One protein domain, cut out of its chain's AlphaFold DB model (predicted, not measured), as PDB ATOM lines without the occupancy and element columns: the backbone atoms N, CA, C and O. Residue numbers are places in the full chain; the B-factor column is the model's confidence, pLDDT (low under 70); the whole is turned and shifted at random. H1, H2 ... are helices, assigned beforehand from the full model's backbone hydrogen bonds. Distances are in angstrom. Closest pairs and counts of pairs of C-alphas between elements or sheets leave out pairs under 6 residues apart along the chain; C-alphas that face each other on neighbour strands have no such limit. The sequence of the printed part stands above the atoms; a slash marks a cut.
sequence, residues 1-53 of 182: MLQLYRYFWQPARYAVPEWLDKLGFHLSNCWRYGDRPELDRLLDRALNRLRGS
ATOM      1  N   MET A   1      19.691 -14.053  44.983       62.00
ATOM      2  CA  MET A   1      20.980 -14.744  44.737       62.00
ATOM      3  C   MET A   1      20.866 -15.789  43.624       62.00
ATOM      4  O   MET A   1      21.585 -15.665  42.644       62.00
ATOM      5  N   LEU A   2      19.918 -16.738  43.698       76.49
ATOM      6  CA  LEU A   2      19.703 -17.780  42.671       76.49
ATOM      7  C   LEU A   2      19.578 -17.255  41.227       76.49
ATOM      8  O   LEU A   2      20.176 -17.825  40.320       76.49
ATOM      9  N   GLN A   3      18.842 -16.162  41.002       86.38
ATOM     10  CA  GLN A   3      18.660 -15.626  39.648       86.38
ATOM     11  C   GLN A   3      19.938 -15.003  39.067       86.38
ATOM     12  O   GLN A   3      20.247 -15.234  37.903       86.38
ATOM     13  N   LEU A   4      20.726 -14.298  39.885       88.58
ATOM     14  CA  LEU A   4      22.016 -13.747  39.461       88.58
ATOM     15  C   LEU A   4      22.962 -14.868  39.014       88.58
ATOM     16  O   LEU A   4      23.545 -14.798  37.939       88.58
ATOM     17  N   TYR A   5      23.041 -15.941  39.805       87.89
ATOM     18  CA  TYR A   5      23.820 -17.130  39.462       87.89
ATOM     19  C   TYR A   5      23.371 -17.732  38.119       87.89
ATOM     20  O   TYR A   5      24.196 -18.078  37.280       87.89
ATOM     21  N   ARG A   6      22.060 -17.795  37.865       91.07
ATOM     22  CA  ARG A   6      21.521 -18.280  36.586       91.07
ATOM     23  C   ARG A   6      21.951 -17.414  35.392       91.07
ATOM     24  O   ARG A   6      22.276 -17.983  34.359       91.07
ATOM     25  N   TYR A   7      22.034 -16.089  35.532       92.29
ATOM     26  CA  TYR A   7      22.538 -15.208  34.463       92.29
ATOM     27  C   TYR A   7      24.031 -15.403  34.144       92.29
ATOM     28  O   TYR A   7      24.461 -15.162  33.014       92.29
ATOM     29  N   PHE A   8      24.821 -15.848  35.125       88.99
ATOM     30  CA  PHE A   8      26.234 -16.188  34.937       88.99
ATOM     31  C   PHE A   8      26.433 -17.556  34.277       88.99
ATOM     32  O   PHE A   8      27.228 -17.697  33.351       88.99
ATOM     33  N   TRP A   9      25.731 -18.579  34.767       88.89
ATOM     34  CA  TRP A   9      26.014 -19.968  34.389       88.89
ATOM     35  C   TRP A   9      25.153 -20.504  33.254       88.89
ATOM     36  O   TRP A   9      25.558 -21.460  32.604       88.89
ATOM     37  N   GLN A  10      23.984 -19.906  33.029       93.17
ATOM     38  CA  GLN A  10      23.047 -20.297  31.977       93.17
ATOM     39  C   GLN A  10      22.681 -19.097  31.097       93.17
ATOM     40  O   GLN A  10      21.492 -18.807  30.925       93.17
ATOM     41  N   PRO A  11      23.654 -18.317  30.596       93.78
ATOM     42  CA  PRO A  11      23.341 -17.100  29.871       93.78
ATOM     43  C   PRO A  11      22.498 -17.342  28.623       93.78
ATOM     44  O   PRO A  11      21.626 -16.526  28.348       93.78
ATOM     45  N   ALA A  12      22.660 -18.466  27.919       93.34
ATOM     46  CA  ALA A  12      21.890 -18.748  26.709       93.34
ATOM     47  C   ALA A  12      20.386 -18.853  26.993       93.34
ATOM     48  O   ALA A  12      19.573 -18.550  26.129       93.34
ATOM     49  N   ARG A  13      20.005 -19.212  28.224       94.04
ATOM     50  CA  ARG A  13      18.604 -19.268  28.648       94.04
ATOM     51  C   ARG A  13      17.941 -17.892  28.743       94.04
ATOM     52  O   ARG A  13      16.725 -17.805  28.605       94.04
ATOM     53  N   TYR A  14      18.711 -16.852  29.056       94.01
ATOM     54  CA  TYR A  14      18.189 -15.511  29.357       94.01
ATOM     55  C   TYR A  14      18.632 -14.453  28.355       94.01
ATOM     56  O   TYR A  14      18.155 -13.324  28.424       94.01
ATOM     57  N   ALA A  15      19.566 -14.800  27.473       92.87
ATOM     58  CA  ALA A  15      20.108 -13.896  26.487       92.87
ATOM     59  C   ALA A  15      19.009 -13.375  25.574       92.87
ATOM     60  O   ALA A  15      18.206 -14.151  25.052       92.87
ATOM     61  N   VAL A  16      19.003 -12.062  25.353       92.62
ATOM     62  CA  VAL A  16      18.226 -11.515  24.244       92.62
ATOM     63  C   VAL A  16      18.749 -12.097  22.918       92.62
ATOM     64  O   VAL A  16      19.945 -12.409  22.827       92.62
ATOM     65  N   PRO A  17      17.888 -12.283  21.902       91.37
ATOM     66  CA  PRO A  17      18.237 -12.951  20.645       91.37
ATOM     67  C   PRO A  17      19.545 -12.478  19.997       91.37
ATOM     68  O   PRO A  17      20.326 -13.286  19.498       91.37
ATOM     69  N   GLU A  18      19.841 -11.184  20.086       92.51
ATOM     70  CA  GLU A  18      20.991 -10.540  19.457       92.51
ATOM     71  C   GLU A  18      22.339 -11.070  19.973       92.51
ATOM     72  O   GLU A  18      23.347 -11.018  19.268       92.51
ATOM     73  N   TRP A  19      22.388 -11.599  21.200       93.04
ATOM     74  CA  TRP A  19      23.580 -12.279  21.714       93.04
ATOM     75  C   TRP A  19      23.858 -13.591  20.980       93.04
ATOM     76  O   TRP A  19      25.020 -13.909  20.726       93.04
ATOM     77  N   LEU A  20      22.810 -14.345  20.640       92.35
ATOM     78  CA  LEU A  20      22.926 -15.589  19.882       92.35
ATOM     79  C   LEU A  20      23.247 -15.297  18.415       92.35
ATOM     80  O   LEU A  20      24.150 -15.923  17.858       92.35
ATOM     81  N   ASP A  21      22.628 -14.270  17.830       91.36
ATOM     82  CA  ASP A  21      22.973 -13.803  16.484       91.36
ATOM     83  C   ASP A  21      24.445 -13.376  16.392       91.36
ATOM     84  O   ASP A  21      25.122 -13.682  15.411       91.36
ATOM     85  N   LYS A  22      24.992 -12.743  17.441       90.39
ATOM     86  CA  LYS A  22      26.419 -12.383  17.513       90.39
ATOM     87  C   LYS A  22      27.355 -13.599  17.558       90.39
ATOM     88  O   LYS A  22      28.522 -13.473  17.194       90.39
ATOM     89  N   LEU A  23      26.860 -14.768  17.970       90.29
ATOM     90  CA  LEU A  23      27.566 -16.050  17.858       90.29
ATOM     91  C   LEU A  23      27.368 -16.733  16.493       90.29
ATOM     92  O   LEU A  23      27.923 -17.809  16.275       90.29
ATOM     93  N   GLY A  24      26.574 -16.150  15.590       89.86
ATOM     94  CA  GLY A  24      26.136 -16.792  14.349       89.86
ATOM     95  C   GLY A  24      25.065 -17.869  14.565       89.86
ATOM     96  O   GLY A  24      24.831 -18.687  13.677       89.86
ATOM     97  N   PHE A  25      24.432 -17.907  15.743       89.83
ATOM     98  CA  PHE A  25      23.357 -18.842  16.056       89.83
ATOM     99  C   PHE A  25      21.998 -18.168  15.864       89.83
ATOM    100  O   PHE A  25      21.498 -17.475  16.746       89.83
ATOM    101  N   HIS A  26      21.383 -18.403  14.707       82.48
ATOM    102  CA  HIS A  26      20.065 -17.861  14.400       82.48
ATOM    103  C   HIS A  26      18.950 -18.745  14.975       82.48
ATOM    104  O   HIS A  26      18.878 -19.949  14.710       82.48
ATOM    105  N   LEU A  27      18.038 -18.120  15.724       71.10
ATOM    106  CA  LEU A  27      16.865 -18.754  16.349       71.10
ATOM    107  C   LEU A  27      15.796 -19.239  15.350       71.10
ATOM    108  O   LEU A  27      14.753 -19.735  15.765       71.10
ATOM    109  N   SER A  28      16.032 -19.137  14.038       64.59
ATOM    110  CA  SER A  28      15.175 -19.779  13.027       64.59
ATOM    111  C   SER A  28      15.094 -21.300  13.221       64.59
ATOM    112  O   SER A  28      14.135 -21.944  12.798       64.59
ATOM    113  N   ASN A  29      16.062 -21.868  13.936       60.45
ATOM    114  CA  ASN A  29      16.003 -23.212  14.475       60.45
ATOM    115  C   ASN A  29      15.154 -23.184  15.748       60.45
ATOM    116  O   ASN A  29      15.486 -22.429  16.651       60.45
ATOM    117  N   CYS A  30      14.115 -24.020  15.845       74.90
ATOM    118  CA  CYS A  30      13.166 -24.172  16.968       74.90
ATOM    119  C   CYS A  30      13.795 -24.555  18.333       74.90
ATOM    120  O   CYS A  30      13.198 -25.289  19.115       74.90
ATOM    121  N   TRP A  31      15.018 -24.125  18.611       86.13
ATOM    122  CA  TRP A  31      15.752 -24.360  19.830       86.13
ATOM    123  C   TRP A  31      15.089 -23.627  20.993       86.13
ATOM    124  O   TRP A  31      14.882 -22.413  20.955       86.13
ATOM    125  N   ARG A  32      14.801 -24.378  22.054       87.94
ATOM    126  CA  ARG A  32      14.513 -23.843  23.377       87.94
ATOM    127  C   ARG A  32      15.540 -24.409  24.346       87.94
ATOM    128  O   ARG A  32      15.890 -25.588  24.280       87.94
ATOM    129  N   TYR A  33      16.019 -23.564  25.253       90.60
ATOM    130  CA  TYR A  33      16.953 -23.991  26.288       90.60
ATOM    131  C   TYR A  33      16.337 -25.133  27.110       90.60
ATOM    132  O   TYR A  33      15.251 -24.974  27.673       90.60
ATOM    133  N   GLY A  34      17.035 -26.262  27.204       92.70
ATOM    134  CA  GLY A  34      16.562 -27.498  27.824       92.70
ATOM    135  C   GLY A  34      16.280 -28.626  26.829       92.70
ATOM    136  O   GLY A  34      16.404 -29.788  27.210       92.70
ATOM    137  N   ASP A  35      15.978 -28.319  25.561       90.97
ATOM    138  CA  ASP A  35      15.678 -29.343  24.548       90.97
ATOM    139  C   ASP A  35      16.932 -30.134  24.142       90.97
ATOM    140  O   ASP A  35      16.857 -31.306  23.770       90.97
ATOM    141  N   ARG A  36      18.105 -29.486  24.182       91.81
ATOM    142  CA  ARG A  36      19.393 -30.063  23.770       91.81
ATOM    143  C   ARG A  36      20.501 -29.665  24.754       91.81
ATOM    144  O   ARG A  36      21.284 -28.766  24.445       91.81
ATOM    145  N   PRO A  37      20.644 -30.369  25.895       93.23
ATOM    146  CA  PRO A  37      21.573 -29.984  26.963       93.23
ATOM    147  C   PRO A  37      23.036 -29.814  26.529       93.23
ATOM    148  O   PRO A  37      23.778 -29.027  27.117       93.23
ATOM    149  N   GLU A  38      23.485 -30.551  25.513       94.13
ATOM    150  CA  GLU A  38      24.837 -30.402  24.963       94.13
ATOM    151  C   GLU A  38      25.015 -29.073  24.224       94.13
ATOM    152  O   GLU A  38      25.997 -28.368  24.464       94.13
ATOM    153  N   LEU A  39      24.043 -28.705  23.384       92.87
ATOM    154  CA  LEU A  39      24.022 -27.425  22.680       92.87
ATOM    155  C   LEU A  39      23.906 -26.264  23.671       92.87
ATOM    156  O   LEU A  39      24.651 -25.297  23.553       92.87
ATOM    157  N   ASP A  40      23.055 -26.395  24.688       94.49
ATOM    158  CA  ASP A  40      22.879 -25.383  25.732       94.49
ATOM    159  C   ASP A  40      24.210 -25.070  26.430       94.49
ATOM    160  O   ASP A  40      24.619 -23.915  26.518       94.49
ATOM    161  N   ARG A  41      24.963 -26.107  26.830       94.30
ATOM    162  CA  ARG A  41      26.295 -25.944  27.441       94.30
ATOM    163  C   ARG A  41      27.310 -25.310  26.491       94.30
ATOM    164  O   ARG A  41      28.228 -24.636  26.965       94.30
ATOM    165  N   LEU A  42      27.221 -25.581  25.188       94.15
ATOM    166  CA  LEU A  42      28.098 -24.971  24.187       94.15
ATOM    167  C   LEU A  42      27.782 -23.483  24.026       94.15
ATOM    168  O   LEU A  42      28.707 -22.672  24.069       94.15
ATOM    169  N   LEU A  43      26.500 -23.128  23.921       94.41
ATOM    170  CA  LEU A  43      26.040 -21.742  23.847       94.41
ATOM    171  C   LEU A  43      26.384 -20.972  25.126       94.41
ATOM    172  O   LEU A  43      26.930 -19.875  25.042       94.41
ATOM    173  N   ASP A  44      26.175 -21.568  26.303       94.88
ATOM    174  CA  ASP A  44      26.525 -20.956  27.587       94.88
ATOM    175  C   ASP A  44      28.026 -20.634  27.671       94.88
ATOM    176  O   ASP A  44      28.423 -19.521  28.027       94.88
ATOM    177  N   ARG A  45      28.884 -21.582  27.271       94.22
ATOM    178  CA  ARG A  45      30.338 -21.364  27.205       94.22
ATOM    179  C   ARG A  45      30.722 -20.315  26.165       94.22
ATOM    180  O   ARG A  45      31.616 -19.513  26.429       94.22
ATOM    181  N   ALA A  46      30.091 -20.328  24.994       94.38
ATOM    182  CA  ALA A  46      30.373 -19.377  23.925       94.38
ATOM    183  C   ALA A  46      29.993 -17.945  24.333       94.38
ATOM    184  O   ALA A  46      30.801 -17.032  24.173       94.38
ATOM    185  N   LEU A  47      28.824 -17.761  24.951       94.17
ATOM    186  CA  LEU A  47      28.383 -16.469  25.475       94.17
ATOM    187  C   LEU A  47      29.281 -15.971  26.604       94.17
ATOM    188  O   LEU A  47      29.650 -14.801  26.600       94.17
ATOM    189  N   ASN A  48      29.688 -16.837  27.535       92.30
ATOM    190  CA  ASN A  48      30.619 -16.445  28.595       92.30
ATOM    191  C   ASN A  48      31.997 -16.052  28.044       92.30
ATOM    192  O   ASN A  48      32.604 -15.104  28.527       92.30
ATOM    193  N   ARG A  49      32.490 -16.702  26.982       91.71
ATOM    194  CA  ARG A  49      33.716 -16.245  26.304       91.71
ATOM    195  C   ARG A  49      33.525 -14.886  25.633       91.71
ATOM    196  O   ARG A  49      34.397 -14.034  25.743       91.71
ATOM    197  N   LEU A  50      32.394 -14.684  24.960       90.78
ATOM    198  CA  LEU A  50      32.095 -13.454  24.226       90.78
ATOM    199  C   LEU A  50      31.890 -12.243  25.150       90.78
ATOM    200  O   LEU A  50      32.319 -11.139  24.824       90.78
ATOM    201  N   ARG A  51      31.223 -12.444  26.289       89.81
ATOM    202  CA  ARG A  51      30.948 -11.409  27.298       89.81
ATOM    203  C   ARG A  51      32.157 -11.093  28.178       89.81
ATOM    204  O   ARG A  51      32.172 -10.054  28.833       89.81
ATOM    205  N   GLY A  52      33.147 -11.982  28.205       86.88
ATOM    206  CA  GLY A  52      34.230 -11.957  29.177       86.88
ATOM    207  C   GLY A  52      33.847 -12.654  30.482       86.88
ATOM    208  O   GLY A  52      32.752 -13.185  30.642       86.88
ATOM    209  N   SER A  53      34.781 -12.679  31.426       78.69
ATOM    210  CA  SER A  53      34.600 -13.335  32.721       78.69
ATOM    211  C   SER A  53      34.544 -12.306  33.840       78.69
ATOM    212  O   SER A  53      35.303 -11.342  33.834       78.69
TER     213      SER A  53
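AT A GLANCE: This is residues 1 to 53 of the 182 residues of a protein of Salmonella typhimurium (strain LT2 / SGSC1412 / ATCC 700720) (UniProt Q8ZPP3). Short helix H2 packs on the middle of the longest helix, H4, with H1 reaching toward one end of the model and a long loop, residues 23 to 36, making the other end. H1 and H3 run crosswise to H4. The 53 printed residues, all helix in class, hold H1, H2, H3 and H4 in that order and no named strand; they are compact, radius of gyration of the C-alphas 10.6 A, spanning 32 by 22 by 18 A.

HOW THE PARTS SIT: Look first at H1, residues 2 to 9, close but not clearly touching H4, residues 37 to 51: C-alphas 9 and 44 are closest at 6.9 A, and their lines are about perpendicular at 83 degrees. H2, residues 11 to 14, touches H4, closest at C-alphas 12 and 44, 5.2 A. H3, residues 17 to 22, only just touches H4, with 3 pairs of C-alphas within 8 A, closest Trp 19 and Leu 47 at 7.4 A, and H4 using residues 43 to 47 alone; their lines are only just about perpendicular at 71 degrees. H1 and H3 are apart. Every O i to N i+4 pair is within hydrogen-bond range in H1, H3 and H4; H2 is too short for one.

IN THESE COORDINATES: Find C-alpha 2 at (19.703, -17.780, 42.671), where H1 begins its 10.6 A. H4 runs 20.8 A to C-alpha 51 at (30.948, -11.409, 27.298).

THE WHOLE: The C-alphas of Met 1 and Ser 28 are farthest apart, 32.6 A. The printed part has no cut; H3 to H4 is a long link. Residues 1, 28 and 29 have pLDDT under 70.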